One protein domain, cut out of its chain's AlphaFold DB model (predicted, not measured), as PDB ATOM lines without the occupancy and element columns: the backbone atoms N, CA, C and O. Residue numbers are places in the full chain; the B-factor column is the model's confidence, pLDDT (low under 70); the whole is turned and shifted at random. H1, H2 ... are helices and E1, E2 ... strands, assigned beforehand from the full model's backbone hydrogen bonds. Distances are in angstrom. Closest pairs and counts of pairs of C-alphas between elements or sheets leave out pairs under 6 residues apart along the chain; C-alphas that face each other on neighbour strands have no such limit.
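This is residues 4 to 58 of the 74 residues of an uncharacterized protein of Planctomycetes bacterium (UniProt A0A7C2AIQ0). A small three-stranded sheet, E1, E4 and E5, continues into a thin arm ending in the hairpin E2 and E3; the short helix H1 lies beyond the sheet's opposite end. The printed part has 55 residues, ordered H1 E1 E2 E3 E4 E5, mostly strand; both sheets, E1-E4-E5 and E2-E3, are antiparallel. It is an extended rod, radius of gyration of the C-alphas 17.6 A, spanning 60 by 20 by 12 A.

Inner strand E4, residues 42 to 47, is antiparallel to E1, residues 12 to 17, at 146 degrees; N 15 and O 44 are 2.8 A apart. E4 and E5, residues 53 to 55, form a hairpin; N 45 and O 54 are 2.9 A apart. E2, residues 22 to 25, and E3, residues 32 to 35, form another; N 35 and O 22 are 3.2 A apart. H1, residues 4 to 8, is not on the three-stranded sheet; its O i to N i+4 pair is within hydrogen-bond range.

E1 measures 15.2 A and E4 15.8 A. H1 begins at C-alpha 4 (247.514, 205.800, 146.218); E5 ends at C-alpha 55 (246.475, 206.980, 124.726).

The farthest C-alphas, Ile 7 and Asp 28, are 59.6 A apart. The printed part has no cut and no long link. Residues 20 to 40 and 58 have pLDDT under 70.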
ATOM      1  N   PHE A   4     247.206 204.374 146.109       83.06
ATOM      2  CA  PHE A   4     247.514 205.800 146.218       83.06
ATOM      3  C   PHE A   4     246.942 206.625 145.059       83.06
ATOM      4  O   PHE A   4     246.463 207.732 145.282       83.06
ATOM      5  N   CYS A   5     246.938 206.097 143.833       87.56
ATOM      6  CA  CYS A   5     246.396 206.825 142.680       87.56
ATOM      7  C   CYS A   5     244.860 206.839 142.666       87.56
ATOM      8  O   CYS A   5     244.267 207.761 142.117       87.56
ATOM      9  N   ARG A   6     244.210 205.874 143.333       84.31
ATOM     10  CA  ARG A   6     242.755 205.905 143.562       84.31
ATOM     11  C   ARG A   6     242.338 206.985 144.557       84.31
ATOM     12  O   ARG A   6     241.298 207.596 144.363       84.31
ATOM     13  N   ILE A   7     243.129 207.203 145.608       89.62
ATOM     14  CA  ILE A   7     242.798 208.161 146.677       89.62
ATOM     15  C   ILE A   7     243.194 209.588 146.282       89.62
ATOM     16  O   ILE A   7     242.416 210.518 146.446       89.62
ATOM     17  N   PHE A   8     244.400 209.762 145.743       89.00
ATOM     18  CA  PHE A   8     244.981 211.079 145.456       89.00
ATOM     19  C   PHE A   8     244.912 211.467 143.973       89.00
ATOM     20  O   PHE A   8     245.544 212.440 143.560       89.00
ATOM     21  N   GLY A   9     244.221 210.673 143.158       89.06
ATOM     22  CA  GLY A   9     244.202 210.824 141.709       89.06
ATOM     23  C   GLY A   9     245.529 210.452 141.041       89.06
ATOM     24  O   GLY A   9     246.562 210.239 141.683       89.06
ATOM     25  N   HIS A  10     245.497 210.381 139.714       92.31
ATOM     26  CA  HIS A  10     246.671 210.125 138.885       92.31
ATOM     27  C   HIS A  10     247.391 211.433 138.542       92.31
ATOM     28  O   HIS A  10     246.757 212.451 138.274       92.31
ATOM     29  N   THR A  11     248.726 211.395 138.521       91.88
ATOM     30  CA  THR A  11     249.554 212.502 138.016       91.88
ATOM     31  C   THR A  11     250.021 212.162 136.611       91.88
ATOM     32  O   THR A  11     251.051 211.508 136.450       91.88
ATOM     33  N   TRP A  12     249.233 212.571 135.623       92.81
ATOM     34  CA  TRP A  12     249.500 212.338 134.207       92.81
ATOM     35  C   TRP A  12     250.609 213.256 133.698       92.81
ATOM     36  O   TRP A  12     250.581 214.461 133.944       92.81
ATOM     37  N   VAL A  13     251.585 212.678 133.002       91.94
ATOM     38  CA  VAL A  13     252.651 213.407 132.310       91.94
ATOM     39  C   VAL A  13     252.666 212.956 130.850       91.94
ATOM     40  O   VAL A  13     252.601 211.747 130.615       91.94
ATOM     41  N   PRO A  14     252.721 213.890 129.884       90.56
ATOM     42  CA  PRO A  14     252.761 213.547 128.470       90.56
ATOM     43  C   PRO A  14     254.073 212.843 128.117       90.56
ATOM     44  O   PRO A  14     255.149 213.266 128.538       90.56
ATOM     45  N   GLU A  15     253.966 211.796 127.312       89.81
ATOM     46  CA  GLU A  15     255.075 211.012 126.784       89.81
ATOM     47  C   GLU A  15     254.811 210.696 125.305       89.81
ATOM     48  O   GLU A  15     253.662 210.606 124.859       89.81
ATOM     49  N   ILE A  16     255.885 210.599 124.524       85.38
ATOM     50  CA  ILE A  16     255.825 210.307 123.092       85.38
ATOM     51  C   ILE A  16     256.591 209.011 122.866       85.38
ATOM     52  O   ILE A  16     257.799 208.949 123.086       85.38
ATOM     53  N   GLU A  17     255.886 207.984 122.405       84.38
ATOM     54  CA  GLU A  17     256.492 206.744 121.933       84.38
ATOM     55  C   GLU A  17     256.761 206.872 120.432       84.38
ATOM     56  O   GLU A  17     255.843 206.862 119.605       84.38
ATOM     57  N   THR A  18     258.038 207.016 120.075       77.12
ATOM     58  CA  THR A  18     258.489 206.998 118.681       77.12
ATOM     59  C   THR A  18     258.738 205.561 118.223       77.12
ATOM     60  O   THR A  18     259.366 204.801 118.972       77.12
ATOM     61  N   PRO A  19     258.320 205.176 117.001       71.75
ATOM     62  CA  PRO A  19     258.643 203.862 116.465       71.75
ATOM     63  C   PRO A  19     260.157 203.661 116.424       71.75
ATOM     64  O   PRO A  19     260.922 204.565 116.081       71.75
ATOM     65  N   GLN A  20     260.591 202.461 116.794       68.12
ATOM     66  CA  GLN A  20     261.994 202.085 116.722       68.12
ATOM     67  C   GLN A  20     262.363 201.900 115.250       68.12
ATOM     68  O   GLN A  20     261.947 200.931 114.621       68.12
ATOM     69  N   VAL A  21     263.137 202.831 114.693       65.69
ATOM     70  CA  VAL A  21     263.647 202.696 113.325       65.69
ATOM     71  C   VAL A  21     264.738 201.633 113.330       65.69
ATOM     72  O   VAL A  21     265.803 201.825 113.919       65.69
ATOM     73  N   ARG A  22     264.475 200.500 112.674       66.50
ATOM     74  CA  ARG A  22     265.501 199.490 112.405       66.50
ATOM     75  C   ARG A  22     266.045 199.680 111.000       66.50
ATOM     76  O   ARG A  22     265.295 199.713 110.027       66.50
ATOM     77  N   TRP A  23     267.364 199.788 110.922       62.47
ATOM     78  CA  TRP A  23     268.106 199.893 109.676       62.47
ATOM     79  C   TRP A  23     268.586 198.498 109.282       62.47
ATOM     80  O   TRP A  23     269.519 197.971 109.885       62.47
ATOM     81  N   ASN A  24     267.929 197.884 108.300       63.28
ATOM     82  CA  ASN A  24     268.358 196.602 107.751       63.28
ATOM     83  C   ASN A  24     269.200 196.855 106.494       63.28
ATOM     84  O   ASN A  24     268.756 197.536 105.573       63.28
ATOM     85  N   THR A  25     270.419 196.318 106.455       59.50
ATOM     86  CA  THR A  25     271.272 196.318 105.257       59.50
ATOM     87  C   THR A  25     271.085 195.013 104.493       59.50
ATOM     88  O   THR A  25     271.258 193.935 105.069       59.50
ATOM     89  N   THR A  26     270.774 195.082 103.201       63.44
ATOM     90  CA  THR A  26     270.803 193.912 102.313       63.44
ATOM     91  C   THR A  26     272.253 193.555 101.946       63.44
ATOM     92  O   THR A  26     273.160 194.389 102.015       63.44
ATOM     93  N   LYS A  27     272.495 192.287 101.580       66.38
ATOM     94  CA  LYS A  27     273.836 191.731 101.292       66.38
ATOM     95  C   LYS A  27     274.559 192.444 100.138       66.38
ATOM     96  O   LYS A  27     275.781 192.362 100.048       66.38
ATOM     97  N   ASP A  28     273.810 193.176  99.317       67.19
ATOM     98  CA  ASP A  28     274.306 193.885  98.141       67.19
ATOM     99  C   ASP A  28     274.704 195.344  98.433       67.19
ATOM    100  O   ASP A  28     275.056 196.070  97.514       67.19
ATOM    101  N   MET A  29     274.700 195.779  99.705       56.59
ATOM    102  CA  MET A  29     275.090 197.136 100.135       56.59
ATOM    103  C   MET A  29     274.319 198.279  99.453       56.59
ATOM    104  O   MET A  29     274.773 199.424  99.451       56.59
ATOM    105  N   VAL A  30     273.132 198.005  98.909       60.38
ATOM    106  CA  VAL A  30     272.285 199.028  98.301       60.38
ATOM    107  C   VAL A  30     270.921 198.987  98.978       60.38
ATOM    108  O   VAL A  30     270.246 197.963  98.991       60.38
ATOM    109  N   VAL A  31     270.536 200.143  99.511       57.41
ATOM    110  CA  VAL A  31     269.264 200.457 100.173       57.41
ATOM    111  C   VAL A  31     269.180 200.047 101.648       57.41
ATOM    112  O   VAL A  31     269.052 198.884 102.019       57.41
ATOM    113  N   LEU A  32     269.215 201.076 102.498       58.34
ATOM    114  CA  LEU A  32     268.689 201.037 103.854       58.34
ATOM    115  C   LEU A  32     267.172 201.212 103.761       58.34
ATOM    116  O   LEU A  32     266.700 202.329 103.556       58.34
ATOM    117  N   GLU A  33     266.410 200.130 103.883       58.69
ATOM    118  CA  GLU A  33     264.956 200.240 104.007       58.69
ATOM    119  C   GLU A  33     264.613 200.463 105.486       58.69
ATOM    120  O   GLU A  33     264.845 199.565 106.307       58.69
ATOM    121  N   PRO A  34     264.104 201.651 105.876       58.25
ATOM    122  CA  PRO A  34     263.643 201.857 107.236       58.25
ATOM    123  C   PRO A  34     262.451 200.933 107.467       58.25
ATOM    124  O   PRO A  34     261.373 201.121 106.906       58.25
ATOM    125  N   THR A  35     262.640 199.914 108.303       59.47
ATOM    126  CA  THR A  35     261.511 199.115 108.769       59.47
ATOM    127  C   THR A  35     260.837 199.921 109.868       59.47
ATOM    128  O   THR A  35     261.337 199.993 110.992       59.47
ATOM    129  N   VAL A  36     259.741 200.591 109.519       61.88
ATOM    130  CA  VAL A  36     258.837 201.186 110.500       61.88
ATOM    131  C   VAL A  36     257.867 200.080 110.887       61.88
ATOM    132  O   VAL A  36     256.987 199.728 110.101       61.88
ATOM    133  N   ASP A  37     258.040 199.495 112.074       61.47
ATOM    134  CA  ASP A  37     256.968 198.706 112.685       61.47
ATOM    135  C   ASP A  37     255.743 199.625 112.688       61.47
ATOM    136  O   ASP A  37     255.816 200.698 113.279       61.47
ATOM    137  N   GLY A  38     254.680 199.275 111.952       56.22
ATOM    138  CA  GLY A  38     253.588 200.173 111.515       56.22
ATOM    139  C   GLY A  38     252.755 200.871 112.606       56.22
ATOM    140  O   GLY A  38     251.647 201.334 112.350       56.22
ATOM    141  N   GLN A  39     253.257 200.933 113.832       62.19
ATOM    142  CA  GLN A  39     252.839 201.831 114.891       62.19
ATOM    143  C   GLN A  39     253.390 203.239 114.575       62.19
ATOM    144  O   GLN A  39     254.574 203.510 114.755       62.19
ATOM    145  N   GLY A  40     252.540 204.146 114.084       68.06
ATOM    146  CA  GLY A  40     252.881 205.575 113.999       68.06
ATOM    147  C   GLY A  40     253.228 206.172 115.374       68.06
ATOM    148  O   GLY A  40     253.073 205.509 116.398       68.06
ATOM    149  N   ILE A  41     253.685 207.429 115.413       76.38
ATOM    150  CA  ILE A  41     254.008 208.133 116.669       76.38
ATOM    151  C   ILE A  41     252.808 208.061 117.627       76.38
ATOM    152  O   ILE A  41     251.710 208.514 117.292       76.38
ATOM    153  N   ARG A  42     253.010 207.498 118.825       81.81
ATOM    154  CA  ARG A  42     251.955 207.370 119.839       81.81
ATOM    155  C   ARG A  42     252.109 208.461 120.886       81.81
ATOM    156  O   ARG A  42     253.099 208.517 121.611       81.81
ATOM    157  N   HIS A  43     251.083 209.295 120.985       85.69
ATOM    158  CA  HIS A  43     250.941 210.261 122.065       85.69
ATOM    159  C   HIS A  43     250.240 209.584 123.233       85.69
ATOM    160  O   HIS A  43     249.128 209.069 123.095       85.69
ATOM    161  N   LEU A  44     250.887 209.567 124.390       91.25
ATOM    162  CA  LEU A  44     250.338 208.948 125.582       91.25
ATOM    163  C   LEU A  44     250.588 209.808 126.813       91.25
ATOM    164  O   LEU A  44     251.400 210.728 126.822       91.25
ATOM    165  N   GLU A  45     249.846 209.515 127.867       93.25
ATOM    166  CA  GLU A  45     250.095 210.062 129.189       93.25
ATOM    167  C   GLU A  45     250.370 208.929 130.159       93.25
ATOM    168  O   GLU A  45     249.581 207.986 130.262       93.25
ATOM    169  N   VAL A  46     251.468 209.054 130.904       93.75
ATOM    170  CA  VAL A  46     251.868 208.090 131.931       93.75
ATOM    171  C   VAL A  46     251.699 208.701 133.309       93.75
ATOM    172  O   VAL A  46     252.149 209.816 133.589       93.75
ATOM    173  N   CYS A  47     251.075 207.957 134.217       93.19
ATOM    174  CA  CYS A  47     251.039 208.333 135.617       93.19
ATOM    175  C   CYS A  47     252.425 208.134 136.247       93.19
ATOM    176  O   CYS A  47     252.858 207.000 136.444       93.19
ATOM    177  N   ARG A  48     253.094 209.212 136.674       90.12
ATOM    178  CA  ARG A  48     254.445 209.134 137.282       90.12
ATOM    179  C   ARG A  48     254.525 208.308 138.567       90.12
ATOM    180  O   ARG A  48     255.618 207.950 138.991       90.12
ATOM    181  N   ARG A  49     253.384 208.033 139.205       89.12
ATOM    182  CA  ARG A  49     253.307 207.285 140.465       89.12
ATOM    183  C   ARG A  49     253.068 205.790 140.267       89.12
ATOM    184  O   ARG A  49     253.643 204.990 140.995       89.12
ATOM    185  N   CYS A  50     252.201 205.401 139.331       90.62
ATOM    186  CA  CYS A  50     251.817 203.995 139.140       90.62
ATOM    187  C   CYS A  50     252.157 203.413 137.767       90.62
ATOM    188  O   CYS A  50     251.919 202.226 137.567       90.62
ATOM    189  N   GLY A  51     252.667 204.223 136.837       90.44
ATOM    190  CA  GLY A  51     253.018 203.801 135.481       90.44
ATOM    191  C   GLY A  51     251.824 203.514 134.572       90.44
ATOM    192  O   GLY A  51     252.013 203.047 133.457       90.44
ATOM    193  N   GLU A  52     250.595 203.764 135.030       92.06
ATOM    194  CA  GLU A  52     249.403 203.573 134.205       92.06
ATOM    195  C   GLU A  52     249.445 204.501 132.995       92.06
ATOM    196  O   GLU A  52     249.871 205.649 133.128       92.06
ATOM    197  N   GLN A  53     249.031 203.993 131.837       93.12
ATOM    198  CA  GLN A  53     249.140 204.684 130.557       93.12
ATOM    199  C   GLN A  53     247.751 204.917 129.968       93.12
ATOM    200  O   GLN A  53     246.886 204.043 130.045       93.12
ATOM    201  N   ARG A  54     247.551 206.069 129.330       91.06
ATOM    202  CA  ARG A  54     246.381 206.326 128.485       91.06
ATOM    203  C   ARG A  54     246.805 206.939 127.161       91.06
ATOM    204  O   ARG A  54     247.665 207.813 127.132       91.06
ATOM    205  N   VAL A  55     246.206 206.465 126.073       88.88
ATOM    206  CA  VAL A  55     246.475 206.980 124.726       88.88
ATOM    207  C   VAL A  55     245.725 208.293 124.552       88.88
ATOM    208  O   VAL A  55     244.530 208.368 124.841       88.88
ATOM    209  N   LEU A  56     246.430 209.318 124.087       83.62
ATOM    210  CA  LEU A  56     245.829 210.574 123.677       83.62
ATOM    211  C   LEU A  56     245.589 210.571 122.164       83.62
ATOM    212  O   LEU A  56     246.359 209.957 121.419       83.62
ATOM    213  N   PRO A  57     244.542 211.264 121.688       75.12
ATOM    214  CA  PRO A  57     244.407 211.519 120.264       75.12
ATOM    215  C   PRO A  57     245.628 212.312 119.757       75.12
ATOM    216  O   PRO A  57     246.165 213.137 120.506       75.12
ATOM    217  N   PRO A  58     246.064 212.091 118.502       67.50
ATOM    218  CA  PRO A  58     247.097 212.911 117.873       67.50
ATOM    219  C   PRO A  58     246.718 214.392 117.954       67.50
ATOM    220  O   PRO A  58     245.548 214.745 117.763       67.50
TER     221      PRO A  58